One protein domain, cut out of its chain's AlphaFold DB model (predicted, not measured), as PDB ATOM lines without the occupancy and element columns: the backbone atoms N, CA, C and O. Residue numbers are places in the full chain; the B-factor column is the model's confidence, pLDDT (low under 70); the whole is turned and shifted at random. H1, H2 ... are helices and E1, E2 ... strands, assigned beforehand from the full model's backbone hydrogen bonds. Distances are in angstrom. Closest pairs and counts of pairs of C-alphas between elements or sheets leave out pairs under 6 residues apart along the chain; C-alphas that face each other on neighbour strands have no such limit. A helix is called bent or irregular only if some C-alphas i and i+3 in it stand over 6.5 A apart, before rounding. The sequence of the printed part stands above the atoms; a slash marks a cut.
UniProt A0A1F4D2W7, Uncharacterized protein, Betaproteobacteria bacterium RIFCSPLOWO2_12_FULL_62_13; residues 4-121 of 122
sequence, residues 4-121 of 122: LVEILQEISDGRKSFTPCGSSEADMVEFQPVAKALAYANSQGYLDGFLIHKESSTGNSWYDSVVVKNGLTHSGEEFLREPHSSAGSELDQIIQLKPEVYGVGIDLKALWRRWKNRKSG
ATOM      1  N   LEU A   4      53.155 -25.585 -49.728       81.25
ATOM      2  CA  LEU A   4      53.455 -25.453 -48.303       81.25
ATOM      3  C   LEU A   4      54.667 -24.548 -48.050       81.25
ATOM      4  O   LEU A   4      54.600 -23.673 -47.198       81.25
ATOM      5  N   VAL A   5      55.750 -24.734 -48.809       82.62
ATOM      6  CA  VAL A   5      56.973 -23.928 -48.672       82.62
ATOM      7  C   VAL A   5      56.679 -22.471 -49.018       82.62
ATOM      8  O   VAL A   5      57.099 -21.581 -48.292       82.62
ATOM      9  N   GLU A   6      55.904 -22.222 -50.079       82.50
ATOM     10  CA  GLU A   6      55.489 -20.861 -50.442       82.50
ATOM     11  C   GLU A   6      54.630 -20.208 -49.345       82.50
ATOM     12  O   GLU A   6      54.833 -19.041 -49.024       82.50
ATOM     13  N   ILE A   7      53.705 -20.957 -48.736       84.25
ATOM     14  CA  ILE A   7      52.864 -20.468 -47.635       84.25
ATOM     15  C   ILE A   7      53.702 -20.158 -46.389       84.25
ATOM     16  O   ILE A   7      53.544 -19.093 -45.798       84.25
ATOM     17  N   LEU A   8      54.594 -21.070 -45.986       86.31
ATOM     18  CA  LEU A   8      55.480 -20.858 -44.840       86.31
ATOM     19  C   LEU A   8      56.394 -19.652 -45.081       86.31
ATOM     20  O   LEU A   8      56.578 -18.841 -44.178       86.31
ATOM     21  N   GLN A   9      56.895 -19.488 -46.308       87.81
ATOM     22  CA  GLN A   9      57.677 -18.320 -46.695       87.81
ATOM     23  C   GLN A   9      56.867 -17.029 -46.526       87.81
ATOM     24  O   GLN A   9      57.348 -16.112 -45.875       87.81
ATOM     25  N   GLU A  10      55.614 -16.974 -46.997       86.94
ATOM     26  CA  GLU A  10      54.773 -15.784 -46.796       86.94
ATOM     27  C   GLU A  10      54.509 -15.483 -45.314       86.94
ATOM     28  O   GLU A  10      54.442 -14.318 -44.927       86.94
ATOM     29  N   ILE A  11      54.371 -16.512 -44.472       88.25
ATOM     30  CA  ILE A  11      54.225 -16.332 -43.021       88.25
ATOM     31  C   ILE A  11      55.505 -15.758 -42.416       88.25
ATOM     32  O   ILE A  11      55.428 -14.858 -41.577       88.25
ATOM     33  N   SER A  12      56.663 -16.238 -42.872       86.88
ATOM     34  CA  SER A  12      57.975 -15.693 -42.513       86.88
ATOM     35  C   SER A  12      58.116 -14.226 -42.940       86.88
ATOM     36  O   SER A  12      58.567 -13.395 -42.157       86.88
ATOM     37  N   ASP A  13      57.608 -13.873 -44.127       87.06
ATOM     38  CA  ASP A  13      57.538 -12.494 -44.637       87.06
ATOM     39  C   ASP A  13      56.507 -11.613 -43.887       87.06
ATOM     40  O   ASP A  13      56.342 -10.430 -44.189       87.06
ATOM     41  N   GLY A  14      55.803 -12.163 -42.890       85.38
ATOM     42  CA  GLY A  14      54.889 -11.435 -42.009       85.38
ATOM     43  C   GLY A  14      53.408 -11.565 -42.368       85.38
ATOM     44  O   GLY A  14      52.561 -10.952 -41.707       85.38
ATOM     45  N   ARG A  15      53.048 -12.375 -43.371       87.62
ATOM     46  CA  ARG A  15      51.646 -12.625 -43.724       87.62
ATOM     47  C   ARG A  15      50.997 -13.571 -42.720       87.62
ATOM     48  O   ARG A  15      51.273 -14.761 -42.675       87.62
ATOM     49  N   LYS A  16      50.063 -13.037 -41.938       87.94
ATOM     50  CA  LYS A  16      49.436 -13.764 -40.824       87.94
ATOM     51  C   LYS A  16      47.976 -14.134 -41.041       87.94
ATOM     52  O   LYS A  16      47.443 -14.935 -40.290       87.94
ATOM     53  N   SER A  17      47.313 -13.569 -42.043       87.56
ATOM     54  CA  SER A  17      45.884 -13.781 -42.287       87.56
ATOM     55  C   SER A  17      45.630 -14.261 -43.708       87.56
ATOM     56  O   SER A  17      46.037 -13.608 -44.674       87.56
ATOM     57  N   PHE A  18      44.887 -15.353 -43.825       89.06
ATOM     58  CA  PHE A  18      44.505 -15.981 -45.078       89.06
ATOM     59  C   PHE A  18      42.984 -16.095 -45.123       89.06
ATOM     60  O   PHE A  18      42.363 -16.665 -44.230       89.06
ATOM     61  N   THR A  19      42.385 -15.530 -46.165       89.06
ATOM     62  CA  THR A  19      40.935 -15.540 -46.393       89.06
ATOM     63  C   THR A  19      40.674 -15.831 -47.872       89.06
ATOM     64  O   THR A  19      41.523 -15.492 -48.711       89.06
ATOM     65  N   PRO A  20      39.518 -16.402 -48.238       86.75
ATOM     66  CA  PRO A  20      39.117 -16.531 -49.632       86.75
ATOM     67  C   PRO A  20      39.045 -15.144 -50.293       86.75
ATOM     68  O   PRO A  20      38.977 -14.109 -49.619       86.75
ATOM     69  N   CYS A  21      39.117 -15.115 -51.626       81.75
ATOM     70  CA  CYS A  21      39.023 -13.864 -52.388       81.75
ATOM     71  C   CYS A  21      37.619 -13.244 -52.326       81.75
ATOM     72  O   CYS A  21      37.480 -12.034 -52.470       81.75
ATOM     73  N   GLY A  22      36.601 -14.062 -52.069       82.81
ATOM     74  CA  GLY A  22      35.215 -13.650 -51.920       82.81
ATOM     75  C   GLY A  22      34.412 -14.706 -51.170       82.81
ATOM     76  O   GLY A  22      34.957 -15.713 -50.718       82.81
ATOM     77  N   SER A  23      33.109 -14.476 -51.048       79.25
ATOM     78  CA  SER A  23      32.156 -15.407 -50.430       79.25
ATOM     79  C   SER A  23      31.475 -16.333 -51.443       79.25
ATOM     80  O   SER A  23      30.535 -17.042 -51.092       79.25
ATOM     81  N   SER A  24      31.892 -16.294 -52.712       83.88
ATOM     82  CA  SER A  24      31.355 -17.167 -53.756       83.88
ATOM     83  C   SER A  24      31.763 -18.612 -53.495       83.88
ATOM     84  O   SER A  24      32.871 -18.873 -53.027       83.88
ATOM     85  N   GLU A  25      30.919 -19.558 -53.898       82.69
ATOM     86  CA  GLU A  25      31.214 -20.986 -53.769       82.69
ATOM     87  C   GLU A  25      32.575 -21.356 -54.391       82.69
ATOM     88  O   GLU A  25      33.403 -22.014 -53.764       82.69
ATOM     89  N   ALA A  26      32.850 -20.831 -55.588       82.12
ATOM     90  CA  ALA A  26      34.118 -21.029 -56.282       82.12
ATOM     91  C   ALA A  26      35.325 -20.496 -55.489       82.12
ATOM     92  O   ALA A  26      36.313 -21.210 -55.342       82.12
ATOM     93  N   ASP A  27      35.243 -19.283 -54.928       82.38
ATOM     94  CA  ASP A  27      36.341 -18.689 -54.150       82.38
ATOM     95  C   ASP A  27      36.619 -19.481 -52.863       82.38
ATOM     96  O   ASP A  27      37.772 -19.636 -52.454       82.38
ATOM     97  N   MET A  28      35.566 -20.015 -52.240       83.75
ATOM     98  CA  MET A  28      35.667 -20.855 -51.048       83.75
ATOM     99  C   MET A  28      36.309 -22.207 -51.362       83.75
ATOM    100  O   MET A  28      37.199 -22.644 -50.626       83.75
ATOM    101  N   VAL A  29      35.907 -22.850 -52.464       83.56
ATOM    102  CA  VAL A  29      36.502 -24.104 -52.956       83.56
ATOM    103  C   VAL A  29      37.974 -23.902 -53.313       83.56
ATOM    104  O   VAL A  29      38.809 -24.705 -52.897       83.56
ATOM    105  N   GLU A  30      38.315 -22.814 -54.012       81.31
ATOM    106  CA  GLU A  30      39.701 -22.465 -54.358       81.31
ATOM    107  C   GLU A  30      40.565 -22.213 -53.104       81.31
ATOM    108  O   GLU A  30      41.772 -22.469 -53.126       81.31
ATOM    109  N   PHE A  31      39.967 -21.764 -51.994       85.50
ATOM    110  CA  PHE A  31      40.667 -21.515 -50.730       85.50
ATOM    111  C   PHE A  31      40.874 -22.770 -49.862       85.50
ATOM    112  O   PHE A  31      41.840 -22.829 -49.096       85.50
ATOM    113  N   GLN A  32      40.033 -23.806 -49.988       85.62
ATOM    114  CA  GLN A  32      40.127 -25.003 -49.135       85.62
ATOM    115  C   GLN A  32      41.513 -25.676 -49.143       85.62
ATOM    116  O   GLN A  32      41.977 -26.056 -48.066       85.62
ATOM    117  N   PRO A  33      42.211 -25.838 -50.284       83.06
ATOM    118  CA  PRO A  33      43.539 -26.444 -50.288       83.06
ATOM    119  C   PRO A  33      44.577 -25.631 -49.510       83.06
ATOM    120  O   PRO A  33      45.401 -26.210 -48.807       83.06
ATOM    121  N   VAL A  34      44.503 -24.297 -49.580       84.94
ATOM    122  CA  VAL A  34      45.384 -23.390 -48.828       84.94
ATOM    123  C   VAL A  34      45.133 -23.543 -47.331       84.94
ATOM    124  O   VAL A  34      46.066 -23.757 -46.559       84.94
ATOM    125  N   ALA A  35      43.865 -23.504 -46.921       87.31
ATOM    126  CA  ALA A  35      43.489 -23.673 -45.523       87.31
ATOM    127  C   ALA A  35      43.898 -25.050 -44.971       87.31
ATOM    128  O   ALA A  35      44.394 -25.147 -43.849       87.31
ATOM    129  N   LYS A  36      43.757 -26.115 -45.770       84.56
ATOM    130  CA  LYS A  36      44.213 -27.467 -45.411       84.56
ATOM    131  C   LYS A  36      45.734 -27.551 -45.283       84.56
ATOM    132  O   LYS A  36      46.210 -28.169 -44.337       84.56
ATOM    133  N   ALA A  37      46.491 -26.912 -46.178       83.88
ATOM    134  CA  ALA A  37      47.951 -26.859 -46.085       83.88
ATOM    135  C   ALA A  37      48.412 -26.142 -44.805       83.88
ATOM    136  O   ALA A  37      49.306 -26.618 -44.111       83.88
ATOM    137  N   LEU A  38      47.747 -25.043 -44.447       87.19
ATOM    138  CA  LEU A  38      47.989 -24.320 -43.198       87.19
ATOM    139  C   LEU A  38      47.629 -25.154 -41.957       87.19
ATOM    140  O   LEU A  38      48.393 -25.198 -40.995       87.19
ATOM    141  N   ALA A  39      46.499 -25.865 -41.984       86.75
ATOM    142  CA  ALA A  39      46.108 -26.771 -40.903       86.75
ATOM    143  C   ALA A  39      47.104 -27.926 -40.734       86.75
ATOM    144  O   ALA A  39      47.429 -28.307 -39.608       86.75
ATOM    145  N   TYR A  40      47.627 -28.447 -41.844       85.00
ATOM    146  CA  TYR A  40      48.691 -29.442 -41.830       85.00
ATOM    147  C   TYR A  40      49.975 -28.885 -41.204       85.00
ATOM    148  O   TYR A  40      50.527 -29.509 -40.301       85.00
ATOM    149  N   ALA A  41      50.406 -27.685 -41.608       85.50
ATOM    150  CA  ALA A  41      51.577 -27.021 -41.035       85.50
ATOM    151  C   ALA A  41      51.456 -26.840 -39.512       85.50
ATOM    152  O   ALA A  41      52.408 -27.085 -38.776       85.50
ATOM    153  N   ASN A  42      50.267 -26.470 -39.031       88.06
ATOM    154  CA  ASN A  42      49.995 -26.398 -37.599       88.06
ATOM    155  C   ASN A  42      50.072 -27.776 -36.919       88.06
ATOM    156  O   ASN A  42      50.642 -27.888 -35.840       88.06
ATOM    157  N   SER A  43      49.530 -28.825 -37.545       85.69
ATOM    158  CA  SER A  43      49.596 -30.202 -37.024       85.69
ATOM    159  C   SER A  43      51.035 -30.714 -36.888       85.69
ATOM    160  O   SER A  43      51.352 -31.434 -35.947       85.69
ATOM    161  N   GLN A  44      51.926 -30.295 -37.792       83.94
ATOM    162  CA  GLN A  44      53.361 -30.588 -37.719       83.94
ATOM    163  C   GLN A  44      54.123 -29.704 -36.716       83.94
ATOM    164  O   GLN A  44      55.324 -29.879 -36.532       83.94
ATOM    165  N   GLY A  45      53.453 -28.747 -36.067       87.25
ATOM    166  CA  GLY A  45      54.085 -27.830 -35.121       87.25
ATOM    167  C   GLY A  45      54.940 -26.746 -35.779       87.25
ATOM    168  O   GLY A  45      55.787 -26.165 -35.108       87.25
ATOM    169  N   TYR A  46      54.740 -26.452 -37.070       88.69
ATOM    170  CA  TYR A  46      55.489 -25.410 -37.787       88.69
ATOM    171  C   TYR A  46      54.964 -23.995 -37.535       88.69
ATOM    172  O   TYR A  46      55.671 -23.025 -37.800       88.69
ATOM    173  N   LEU A  47      53.722 -23.862 -37.063       90.38
ATOM    174  CA  LEU A  47      53.055 -22.576 -36.857       90.38
ATOM    175  C   LEU A  47      52.918 -22.267 -35.369       90.38
ATOM    176  O   LEU A  47      52.420 -23.093 -34.606       90.38
ATOM    177  N   ASP A  48      53.307 -21.056 -34.969       87.56
ATOM    178  CA  ASP A  48      53.116 -20.574 -33.605       87.56
ATOM    179  C   ASP A  48      51.776 -19.830 -33.501       87.56
ATOM    180  O   ASP A  48      51.618 -18.662 -33.881       87.56
ATOM    181  N   GLY A  49      50.776 -20.567 -33.021       83.69
ATOM    182  CA  GLY A  49      49.405 -20.102 -32.861       83.69
ATOM    183  C   GLY A  49      48.612 -20.131 -34.165       83.69
ATOM    184  O   GLY A  49      48.846 -19.345 -35.079       83.69
ATOM    185  N   PHE A  50      47.598 -20.990 -34.201       89.69
ATOM    186  CA  PHE A  50      46.754 -21.222 -35.365       89.69
ATOM    187  C   PHE A  50      45.283 -21.063 -34.996       89.69
ATOM    188  O   PHE A  50      44.777 -21.731 -34.096       89.69
ATOM    189  N   LEU A  51      44.603 -20.150 -35.681       89.50
ATOM    190  CA  LEU A  51      43.173 -19.927 -35.553       89.50
ATOM    191  C   LEU A  51      42.505 -20.215 -36.885       89.50
ATOM    192  O   LEU A  51      42.921 -19.706 -37.923       89.50
ATOM    193  N   ILE A  52      41.439 -20.998 -36.828       90.25
ATOM    194  CA  ILE A  52      40.588 -21.277 -37.975       90.25
ATOM    195  C   ILE A  52      39.187 -20.791 -37.684       90.25
ATOM    196  O   ILE A  52      38.679 -20.937 -36.572       90.25
ATOM    197  N   HIS A  53      38.565 -20.258 -38.715       90.06
ATOM    198  CA  HIS A  53      37.135 -20.097 -38.784       90.06
ATOM    199  C   HIS A  53      36.616 -20.996 -39.906       90.06
ATOM    200  O   HIS A  53      37.312 -21.254 -40.901       90.06
ATOM    201  N   LYS A  54      35.425 -21.544 -39.681       87.94
ATOM    202  CA  LYS A  54      34.677 -22.287 -40.683       87.94
ATOM    203  C   LYS A  54      33.334 -21.609 -40.842       87.94
ATOM    204  O   LYS A  54      32.684 -21.277 -39.850       87.94
ATOM    205  N   GLU A  55      32.908 -21.441 -42.081       83.19
ATOM    206  CA  GLU A  55      31.585 -20.914 -42.363       83.19
ATOM    207  C   GLU A  55      30.496 -21.868 -41.852       83.19
ATOM    208  O   GLU A  55      30.678 -23.086 -41.774       83.19
ATOM    209  N   SER A  56      29.366 -21.281 -41.465       79.69
ATOM    210  CA  SER A  56      28.196 -21.999 -40.944       79.69
ATOM    211  C   SER A  56      26.969 -21.859 -41.855       79.69
ATOM    212  O   SER A  56      25.883 -22.308 -41.498       79.69
ATOM    213  N   SER A  57      27.117 -21.206 -43.007       73.75
ATOM    214  CA  SER A  57      26.016 -20.710 -43.834       73.75
ATOM    215  C   SER A  57      25.554 -21.713 -44.888       73.75
ATOM    216  O   SER A  57      24.364 -21.764 -45.187       73.75
ATOM    217  N   THR A  58      26.461 -22.509 -45.459       71.50
ATOM    218  CA  THR A  58      26.129 -23.470 -46.529       71.50
ATOM    219  C   THR A  58      26.008 -24.908 -46.029       71.50
ATOM    220  O   THR A  58      25.636 -25.797 -46.788       71.50
ATOM    221  N   GLY A  59      26.332 -25.162 -44.755       72.06
ATOM    222  CA  GLY A  59      26.372 -26.509 -44.175       72.06
ATOM    223  C   GLY A  59      27.607 -27.327 -44.577       72.06
ATOM    224  O   GLY A  59      27.853 -28.383 -43.997       72.06
ATOM    225  N   ASN A  60      28.439 -26.823 -45.496       74.94
ATOM    226  CA  ASN A  60      29.636 -27.516 -45.978       74.94
ATOM    227  C   ASN A  60      30.842 -27.420 -45.025       74.94
ATOM    228  O   ASN A  60      31.859 -28.080 -45.248       74.94
ATOM    229  N   SER A  61      30.745 -26.617 -43.955       79.25
ATOM    230  CA  SER A  61      31.808 -26.419 -42.952       79.25
ATOM    231  C   SER A  61      33.161 -26.032 -43.565       79.25
ATOM    232  O   SER A  61      34.223 -26.483 -43.119       79.25
ATOM    233  N   TRP A  62      33.122 -25.232 -44.629       83.69
ATOM    234  CA  TRP A  62      34.309 -24.783 -45.344       83.69
ATOM    235  C   TRP A  62      35.130 -23.812 -44.516       83.69
ATOM    236  O   TRP A  62      34.585 -22.969 -43.812       83.69
ATOM    237  N   TYR A  63      36.454 -23.907 -44.634       86.88
ATOM    238  CA  TYR A  63      37.339 -22.888 -44.081       86.88
ATOM    239  C   TYR A  63      37.073 -21.558 -44.786       86.88
ATOM    240  O   TYR A  63      37.134 -21.504 -46.014       86.88
ATOM    241  N   ASP A  64      36.811 -20.502 -44.026       88.50
ATOM    242  CA  ASP A  64      36.578 -19.146 -44.538       88.50
ATOM    243  C   ASP A  64      37.602 -18.141 -43.995       88.50
ATOM    244  O   ASP A  64      37.799 -17.076 -44.570       88.50
ATOM    245  N   SER A  65      38.310 -18.477 -42.918       88.19
ATOM    246  CA  SER A  65      39.428 -17.671 -42.435       88.19
ATOM    247  C   SER A  65      40.444 -18.525 -41.698       88.19
ATOM    248  O   SER A  65      40.099 -19.429 -40.935       88.19
ATOM    249  N   VAL A  66      41.720 -18.229 -41.925       90.81
ATOM    250  CA  VAL A  66      42.841 -18.856 -41.234       90.81
ATOM    251  C   VAL A  66      43.822 -17.771 -40.810       90.81
ATOM    252  O   VAL A  66      44.302 -16.996 -41.638       90.81
ATOM    253  N   VAL A  67      44.127 -17.707 -39.516       89.44
ATOM    254  CA  VAL A  67      45.023 -16.703 -38.934       89.44
ATOM    255  C   VAL A  67      46.137 -17.385 -38.149       89.44
ATOM    256  O   VAL A  67      45.889 -18.217 -37.279       89.44
ATOM    257  N   VAL A  68      47.371 -16.985 -38.436       89.31
ATOM    258  CA  VAL A  68      48.589 -17.391 -37.737       89.31
ATOM    259  C   VAL A  68      48.992 -16.260 -36.794       89.31
ATOM    260  O   VAL A  68      49.233 -15.139 -37.236       89.31
ATOM    261  N   LYS A  69      49.029 -16.509 -35.484       83.75
ATOM    262  CA  LYS A  69      49.205 -15.440 -34.484       83.75
ATOM    263  C   LYS A  69      50.628 -14.881 -34.483       83.75
ATOM    264  O   LYS A  69      50.846 -13.682 -34.684       83.75
ATOM    265  N   ASN A  70      51.602 -15.754 -34.271       83.06
ATOM    266  CA  ASN A  70      52.973 -15.346 -33.987       83.06
ATOM    267  C   ASN A  70      53.931 -15.663 -35.138       83.06
ATOM    268  O   ASN A  70      54.968 -15.017 -35.234       83.06
ATOM    269  N   GLY A  71      53.526 -16.523 -36.074       88.19
ATOM    270  CA  GLY A  71      54.268 -16.819 -37.296       88.19
ATOM    271  C   GLY A  71      54.732 -18.267 -37.315       88.19
ATOM    272  O   GLY A  71      53.945 -19.169 -37.025       88.19
ATOM    273  N   LEU A  72      55.992 -18.481 -37.674       89.19
ATOM    274  CA  LEU A  72      56.615 -19.800 -37.668       89.19
ATOM    275  C   LEU A  72      57.221 -20.118 -36.301       89.19
ATOM    276  O   LEU A  72      57.696 -19.228 -35.598       89.19
ATOM    277  N   THR A  73      57.221 -21.398 -35.940       89.81
ATOM    278  CA  THR A  73      58.039 -21.920 -34.840       89.81
ATOM    279  C   THR A  73      59.477 -22.143 -35.309       89.81
ATOM    280  O   THR A  73      59.753 -22.158 -36.510       89.81
ATOM    281  N   HIS A  74      60.385 -22.422 -34.368       87.06
ATOM    282  CA  HIS A  74      61.765 -22.801 -34.686       87.06
ATOM    283  C   HIS A  74      61.830 -23.959 -35.693       87.06
ATOM    284  O   HIS A  74      62.541 -23.871 -36.688       87.06
ATOM    285  N   SER A  75      61.010 -24.996 -35.496       85.50
ATOM    286  CA  SER A  75      60.928 -26.140 -36.410       85.50
ATOM    287  C   SER A  75      60.393 -25.755 -37.793       85.50
ATOM    288  O   SER A  75      60.831 -26.312 -38.793       85.50
ATOM    289  N   GLY A  76      59.470 -24.789 -37.875       85.69
ATOM    290  CA  GLY A  76      58.992 -24.253 -39.152       85.69
ATOM    291  C   GLY A  76      60.061 -23.449 -39.902       85.69
ATOM    292  O   GLY A  76      60.155 -23.536 -41.127       85.69
ATOM    293  N   GLU A  77      60.896 -22.698 -39.182       86.00
ATOM    294  CA  GLU A  77      62.039 -21.988 -39.764       86.00
ATOM    295  C   GLU A  77      63.159 -22.934 -40.207       86.00
ATOM    296  O   GLU A  77      63.739 -22.732 -41.272       86.00
ATOM    297  N   GLU A  78      63.472 -23.957 -39.407       86.38
ATOM    298  CA  GLU A  78      64.433 -24.997 -39.783       86.38
ATOM    299  C   GLU A  78      63.968 -25.720 -41.040       86.38
ATOM    300  O   GLU A  78      64.731 -25.807 -42.001       86.38
ATOM    301  N   PHE A  79      62.686 -26.099 -41.089       83.94
ATOM    302  CA  PHE A  79      62.084 -26.663 -42.286       83.94
ATOM    303  C   PHE A  79      62.283 -25.730 -43.486       83.94
ATOM    304  O   PHE A  79      62.740 -26.182 -44.523       83.94
ATOM    305  N   LEU A  80      62.034 -24.421 -43.386       83.12
ATOM    306  CA  LEU A  80      62.279 -23.501 -44.512       83.12
ATOM    307  C   LEU A  80      63.748 -23.406 -44.955       83.12
ATOM    308  O   LEU A  80      64.006 -23.142 -46.131       83.12
ATOM    309  N   ARG A  81      64.707 -23.576 -44.037       80.88
ATOM    310  CA  ARG A  81      66.147 -23.508 -44.344       80.88
ATOM    311  C   ARG A  81      66.675 -24.785 -44.982       80.88
ATOM    312  O   ARG A  81      67.681 -24.722 -45.692       80.88
ATOM    313  N   GLU A  82      66.040 -25.925 -44.734       78.88
ATOM    314  CA  GLU A  82      66.448 -27.180 -45.352       78.88
ATOM    315  C   GLU A  82      66.219 -27.133 -46.873       78.88
ATOM    316  O   GLU A  82      65.150 -26.730 -47.345       78.88
ATOM    317  N   PRO A  83      67.219 -27.528 -47.687       62.66
ATOM    318  CA  PRO A  83      67.063 -27.577 -49.128       62.66
ATOM    319  C   PRO A  83      66.093 -28.703 -49.486       62.66
ATOM    320  O   PRO A  83      66.489 -29.852 -49.689       62.66
ATOM    321  N   HIS A  84      64.813 -28.357 -49.619       62.56
ATOM    322  CA  HIS A  84      63.785 -29.211 -50.209       62.56
ATOM    323  C   HIS A  84      64.078 -29.393 -51.698       62.56
ATOM    324  O   HIS A  84      63.481 -28.748 -52.566       62.56
ATOM    325  N   SER A  85      65.059 -30.247 -52.006       43.53
ATOM    326  CA  SER A  85      65.283 -30.747 -53.358       43.53
ATOM    327  C   SER A  85      63.978 -31.343 -53.864       43.53
ATOM    328  O   SER A  85      63.257 -32.005 -53.128       43.53
ATOM    329  N   SER A  86      63.667 -31.061 -55.124       44.22
ATOM    330  CA  SER A  86      62.362 -31.226 -55.770       44.22
ATOM    331  C   SER A  86      61.864 -32.681 -55.934       44.22
ATOM    332  O   SER A  86      61.142 -32.971 -56.886       44.22
ATOM    333  N   ALA A  87      62.220 -33.599 -55.040       39.38
ATOM    334  CA  ALA A  87      61.588 -34.900 -54.918       39.38
ATOM    335  C   ALA A  87      60.343 -34.735 -54.039       39.38
ATOM    336  O   ALA A  87      60.446 -34.374 -52.870       39.38
ATOM    337  N   GLY A  88      59.166 -34.914 -54.643       47.59
ATOM    338  CA  GLY A  88      57.862 -34.691 -54.026       47.59
ATOM    339  C   GLY A  88      57.746 -35.365 -52.665       47.59
ATOM    340  O   GLY A  88      57.547 -36.573 -52.577       47.59
ATOM    341  N   SER A  89      57.871 -34.564 -51.611       43.88
ATOM    342  CA  SER A  89      57.555 -34.990 -50.258       43.88
ATOM    343  C   SER A  89      56.074 -35.352 -50.226       43.88
ATOM    344  O   SER A  89      55.259 -34.664 -50.851       43.88
ATOM    345  N   GLU A  90      55.732 -36.419 -49.510       50.22
ATOM    346  CA  GLU A  90      54.380 -36.938 -49.272       50.22
ATOM    347  C   GLU A  90      53.329 -35.853 -48.998       50.22
ATOM    348  O   GLU A  90      52.153 -36.087 -49.188       50.22
ATOM    349  N   LEU A  91      53.727 -34.639 -48.632       49.91
ATOM    350  CA  LEU A  91      52.889 -33.460 -48.434       49.91
ATOM    351  C   LEU A  91      52.167 -32.983 -49.701       49.91
ATOM    352  O   LEU A  91      51.013 -32.575 -49.619       49.91
ATOM    353  N   ASP A  92      52.803 -33.072 -50.873       50.06
ATOM    354  CA  ASP A  92      52.117 -32.811 -52.147       50.06
ATOM    355  C   ASP A  92      51.082 -33.920 -52.426       50.06
ATOM    356  O   ASP A  92      49.998 -33.650 -52.933       50.06
ATOM    357  N   GLN A  93      51.362 -35.151 -51.972       48.31
ATOM    358  CA  GLN A  93      50.479 -36.318 -52.102       48.31
ATOM    359  C   GLN A  93      49.340 -36.358 -51.054       48.31
ATOM    360  O   GLN A  93      48.231 -36.785 -51.360       48.31
ATOM    361  N   ILE A  94      49.569 -35.864 -49.832       48.34
ATOM    362  CA  ILE A  94      48.588 -35.776 -48.737       48.34
ATOM    363  C   ILE A  94      47.575 -34.668 -49.034       48.34
ATOM    364  O   ILE A  94      46.394 -34.820 -48.733       48.34
ATOM    365  N   ILE A  95      47.994 -33.575 -49.681       49.88
ATOM    366  CA  ILE A  95      47.057 -32.558 -50.183       49.88
ATOM    367  C   ILE A  95      46.397 -33.026 -51.503       49.88
ATOM    368  O   ILE A  95      45.271 -32.621 -51.792       49.88
ATOM    369  N   GLN A  96      47.014 -33.958 -52.249       47.25
ATOM    370  CA  GLN A  96      46.371 -34.724 -53.334       47.25
ATOM    371  C   GLN A  96      45.397 -35.818 -52.848       47.25
ATOM    372  O   GLN A  96      44.836 -36.525 -53.690       47.25
ATOM    373  N   LEU A  97      45.107 -35.954 -51.543       42.94
ATOM    374  CA  LEU A  97      43.945 -36.728 -51.088       42.94
ATOM    375  C   LEU A  97      42.660 -35.978 -51.468       42.94
ATOM    376  O   LEU A  97      42.056 -35.241 -50.686       42.94
ATOM    377  N   LYS A  98      42.323 -36.164 -52.748       44.75
ATOM    378  CA  LYS A  98      41.040 -36.076 -53.433       44.75
ATOM    379  C   LYS A  98      39.928 -35.445 -52.602       44.75
ATOM    380  O   LYS A  98      39.369 -36.088 -51.714       44.75
ATOM    381  N   PRO A  99      39.369 -34.337 -53.081       38.25
ATOM    382  CA  PRO A  99      37.964 -34.340 -53.366       38.25
ATOM    383  C   PRO A  99      37.875 -34.700 -54.859       38.25
ATOM    384  O   PRO A  99      38.319 -33.946 -55.723       38.25
ATOM    385  N   GLU A 100      37.383 -35.900 -55.178       40.69
ATOM    386  CA  GLU A 100      36.927 -36.233 -56.535       40.69
ATOM    387  C   GLU A 100      35.717 -35.347 -56.859       40.69
ATOM    388  O   GLU A 100      34.577 -35.791 -56.881       40.69
ATOM    389  N   VAL A 101      35.956 -34.055 -57.053       44.84
ATOM    390  CA  VAL A 101      34.975 -33.110 -57.566       44.84
ATOM    391  C   VAL A 101      35.275 -33.051 -59.056       44.84
ATOM    392  O   VAL A 101      36.185 -32.359 -59.497       44.84
ATOM    393  N   TYR A 102      34.550 -33.866 -59.824       49.50
ATOM    394  CA  TYR A 102      34.467 -33.786 -61.289       49.50
ATOM    395  C   TYR A 102      35.704 -34.177 -62.127       49.50
ATOM    396  O   TYR A 102      35.868 -33.673 -63.232       49.50
ATOM    397  N   GLY A 103      36.554 -35.113 -61.690       40.78
ATOM    398  CA  GLY A 103      37.496 -35.796 -62.603       40.78
ATOM    399  C   GLY A 103      38.590 -34.925 -63.248       40.78
ATOM    400  O   GLY A 103      39.252 -35.374 -64.182       40.78
ATOM    401  N   VAL A 104      38.810 -33.703 -62.753       47.09
ATOM    402  CA  VAL A 104      39.880 -32.805 -63.204       47.09
ATOM    403  C   VAL A 104      40.914 -32.696 -62.090       47.09
ATOM    404  O   VAL A 104      40.605 -32.241 -60.991       47.09
ATOM    405  N   GLY A 105      42.150 -33.125 -62.355       51.91
ATOM    406  CA  GLY A 105      43.268 -32.915 -61.438       51.91
ATOM    407  C   GLY A 105      43.496 -31.417 -61.239       51.91
ATOM    408  O   GLY A 105      43.837 -30.705 -62.181       51.91
ATOM    409  N   ILE A 106      43.263 -30.927 -60.024       58.72
ATOM    410  CA  ILE A 106      43.446 -29.517 -59.693       58.72
ATOM    411  C   ILE A 106      44.919 -29.283 -59.343       58.72
ATOM    412  O   ILE A 106      45.395 -29.737 -58.305       58.72
ATOM    413  N   ASP A 107      45.634 -28.542 -60.193       68.88
ATOM    414  CA  ASP A 107      46.998 -28.096 -59.898       68.88
ATOM    415  C   ASP A 107      46.966 -26.995 -58.823       68.88
ATOM    416  O   ASP A 107      46.607 -25.838 -59.069       68.88
ATOM    417  N   LEU A 108      47.323 -27.367 -57.595       67.38
ATOM    418  CA  LEU A 108      47.271 -26.483 -56.427       67.38
ATOM    419  C   LEU A 108      48.226 -25.298 -56.541       67.38
ATOM    420  O   LEU A 108      47.946 -24.221 -56.020       67.38
ATOM    421  N   LYS A 109      49.338 -25.464 -57.258       68.81
ATOM    422  CA  LYS A 109      50.287 -24.379 -57.501       68.81
ATOM    423  C   LYS A 109      49.719 -23.343 -58.469       68.81
ATOM    424  O   LYS A 109      49.973 -22.146 -58.322       68.81
ATOM    425  N   ALA A 110      48.964 -23.779 -59.470       72.38
ATOM    426  CA  ALA A 110      48.215 -22.901 -60.351       72.38
ATOM    427  C   ALA A 110      47.101 -22.184 -59.580       72.38
ATOM    428  O   ALA A 110      46.958 -20.972 -59.739       72.38
ATOM    429  N   LEU A 111      46.378 -22.883 -58.697       72.38
ATOM    430  CA  LEU A 111      45.381 -22.257 -57.820       72.38
ATOM    431  C   LEU A 111      45.995 -21.213 -56.889       72.38
ATOM    432  O   LEU A 111      45.509 -20.089 -56.840       72.38
ATOM    433  N   TRP A 112      47.092 -21.542 -56.208       73.06
ATOM    434  CA  TRP A 112      47.810 -20.610 -55.341       73.06
ATOM    435  C   TRP A 112      48.233 -19.346 -56.088       73.06
ATOM    436  O   TRP A 112      47.963 -18.234 -55.635       73.06
ATOM    437  N   ARG A 113      48.820 -19.497 -57.283       77.31
ATOM    438  CA  ARG A 113      49.196 -18.357 -58.133       77.31
ATOM    439  C   ARG A 113      47.989 -17.523 -58.559       77.31
ATOM    440  O   ARG A 113      48.064 -16.296 -58.539       77.31
ATOM    441  N   ARG A 114      46.872 -18.162 -58.919       76.31
ATOM    442  CA  ARG A 114      45.623 -17.466 -59.269       76.31
ATOM    443  C   ARG A 114      45.051 -16.700 -58.077       76.31
ATOM    444  O   ARG A 114      44.730 -15.525 -58.225       76.31
ATOM    445  N   TRP A 115      44.982 -17.334 -56.908       77.44
ATOM    446  CA  TRP A 115      44.517 -16.714 -55.669       77.44
ATOM    447  C   TRP A 115      45.405 -15.528 -55.267       77.44
ATOM    448  O   TRP A 115      44.898 -14.443 -54.981       77.44
ATOM    449  N   LYS A 116      46.734 -15.679 -55.348       74.00
ATOM    450  CA  LYS A 116      47.693 -14.602 -55.067       74.00
ATOM    451  C   LYS A 116      47.499 -13.404 -56.000       74.00
ATOM    452  O   LYS A 116      47.434 -12.275 -55.522       74.00
ATOM    453  N   ASN A 117      47.325 -13.642 -57.301       75.19
ATOM    454  CA  ASN A 117      47.076 -12.572 -58.272       75.19
ATOM    455  C   ASN A 117      45.758 -11.824 -58.014       75.19
ATOM    456  O   ASN A 117      45.705 -10.617 -58.228       75.19
ATOM    457  N   ARG A 118      44.708 -12.505 -57.531       70.81
ATOM    458  CA  ARG A 118      43.435 -11.853 -57.175       70.81
ATOM    459  C   ARG A 118      43.542 -10.989 -55.913       70.81
ATOM    460  O   ARG A 118      42.923  -9.934 -55.862       70.81
ATOM    461  N   LYS A 119      44.347 -11.390 -54.921       64.06
ATOM    462  CA  LYS A 119      44.569 -10.619 -53.678       64.06
ATOM    463  C   LYS A 119      45.425  -9.360 -53.866       64.06
ATOM    464  O   LYS A 119      45.281  -8.444 -53.068       64.06
ATOM    465  N   SER A 120      46.308  -9.316 -54.864       57.16
ATOM    466  CA  SER A 120      47.181  -8.153 -55.123       57.16
ATOM    467  C   SER A 120      46.559  -7.088 -56.037       57.16
ATOM    468  O   SER A 120      47.179  -6.054 -56.262       57.16
ATOM    469  N   GLY A 121      45.380  -7.354 -56.609       49.41
ATOM    470  CA  GLY A 121      44.686  -6.461 -57.545       49.41
ATOM    471  C   GLY A 121      43.500  -5.691 -56.955       49.41
ATOM    472  O   GLY A 121      42.735  -5.129 -57.734       49.41
TER     473      GLY A 121
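What this domain is: This is residues 4 to 121 of the 122 residues of an uncharacterized protein of Betaproteobacteria bacterium RIFCSPLOWO2_12_FULL_62_13 (UniProt A0A1F4D2W7). One long helix, H2, lies in the middle and packs on a two-stranded antiparallel hairpin, E1 and E2, while H5 crosses H2 on a side away from the hairpin. H1 packs on residues 37 to 41 of H2 and H3 packs on H1 at a steep tilt, while residues 85 to 90, of which residue 90 belongs to H4, and residues 99 to 104, in the link from H4 to H5, stick out. The printed part has 118 residues, with five named helices and two named strands in the order H1 H2 E1 E2 H3 H4 H5, and its class is mixed, helices and strands. It is compact, with a radius of gyration of the C-alphas of 14.3 A and spans of 38 by 30 by 29 A.

How they stand to each other: H1, residues 4 to 12, touches H2, residues 25 to 43, about perpendicular at 79 degrees; the closest C-alphas are those of Leu 4 and Ala 37, 6.1 A apart, and H2 touches H1 with residues 37 to 41 alone. H2 is the hub, touching three other helices. It has a kink of 31 degrees near residue 32 and is irregular, but only just: C-alphas 30 and 33 are 6.9 A apart. E1, residues 47 to 54, and E2, residues 63 to 72, form a hairpin, antiparallel at 168 degrees, with N 51 and O 67 at 2.8 A and N 69 and O 49 at 2.9 A, within hydrogen-bond range. The closest C-alphas of H2 and E2 are those of Gln 32 and Tyr 63, 6.1 A apart. E2 bends by 77 degrees at residue 69. Residues 17 to 18 pair antiparallel with residues 66 to 67 of E2. H3, residues 74 to 81, touches H1 at a steep tilt of 64 degrees, opposite ways, closest at the C-alphas of Val 5 and Leu 80, 6.8 A. H4, residues 90 to 95, only just touches H2, with 3 pairs of C-alphas within 8 A, the closest being Pro 33 and Ile 95 at 7.1 A. H5, residues 108 to 119, touches H2 at a steep tilt of 68 degrees, only just short of about perpendicular, opposite ways; the closest C-alphas, of Glu 30 and Leu 111, are 6.7 A apart. H1 and H5 are apart. Every O i to N i+4 pair is within hydrogen-bond range in H1, H3, H4 and H5, and 13 of 15 are in H2.

Where its parts are: H1 begins at C-alpha 4, (53.455, -25.453, -48.303). H2 is 26.5 A long from first to last C-alpha, E1 18.8 A, E2 20.5 A and H5 16.3 A. H5 ends at C-alpha 119, (44.569, -10.619, -53.678).

The domain as a whole: The C-alphas of Ser 57 and Pro 83, the two farthest apart, are 42.0 A from each other. The printed part has no cut. The links H1 to H2 and H4 to H5 are long, 12 residues each. The model's pLDDT is under 70 at residues 83 to 109 and 119 to 121.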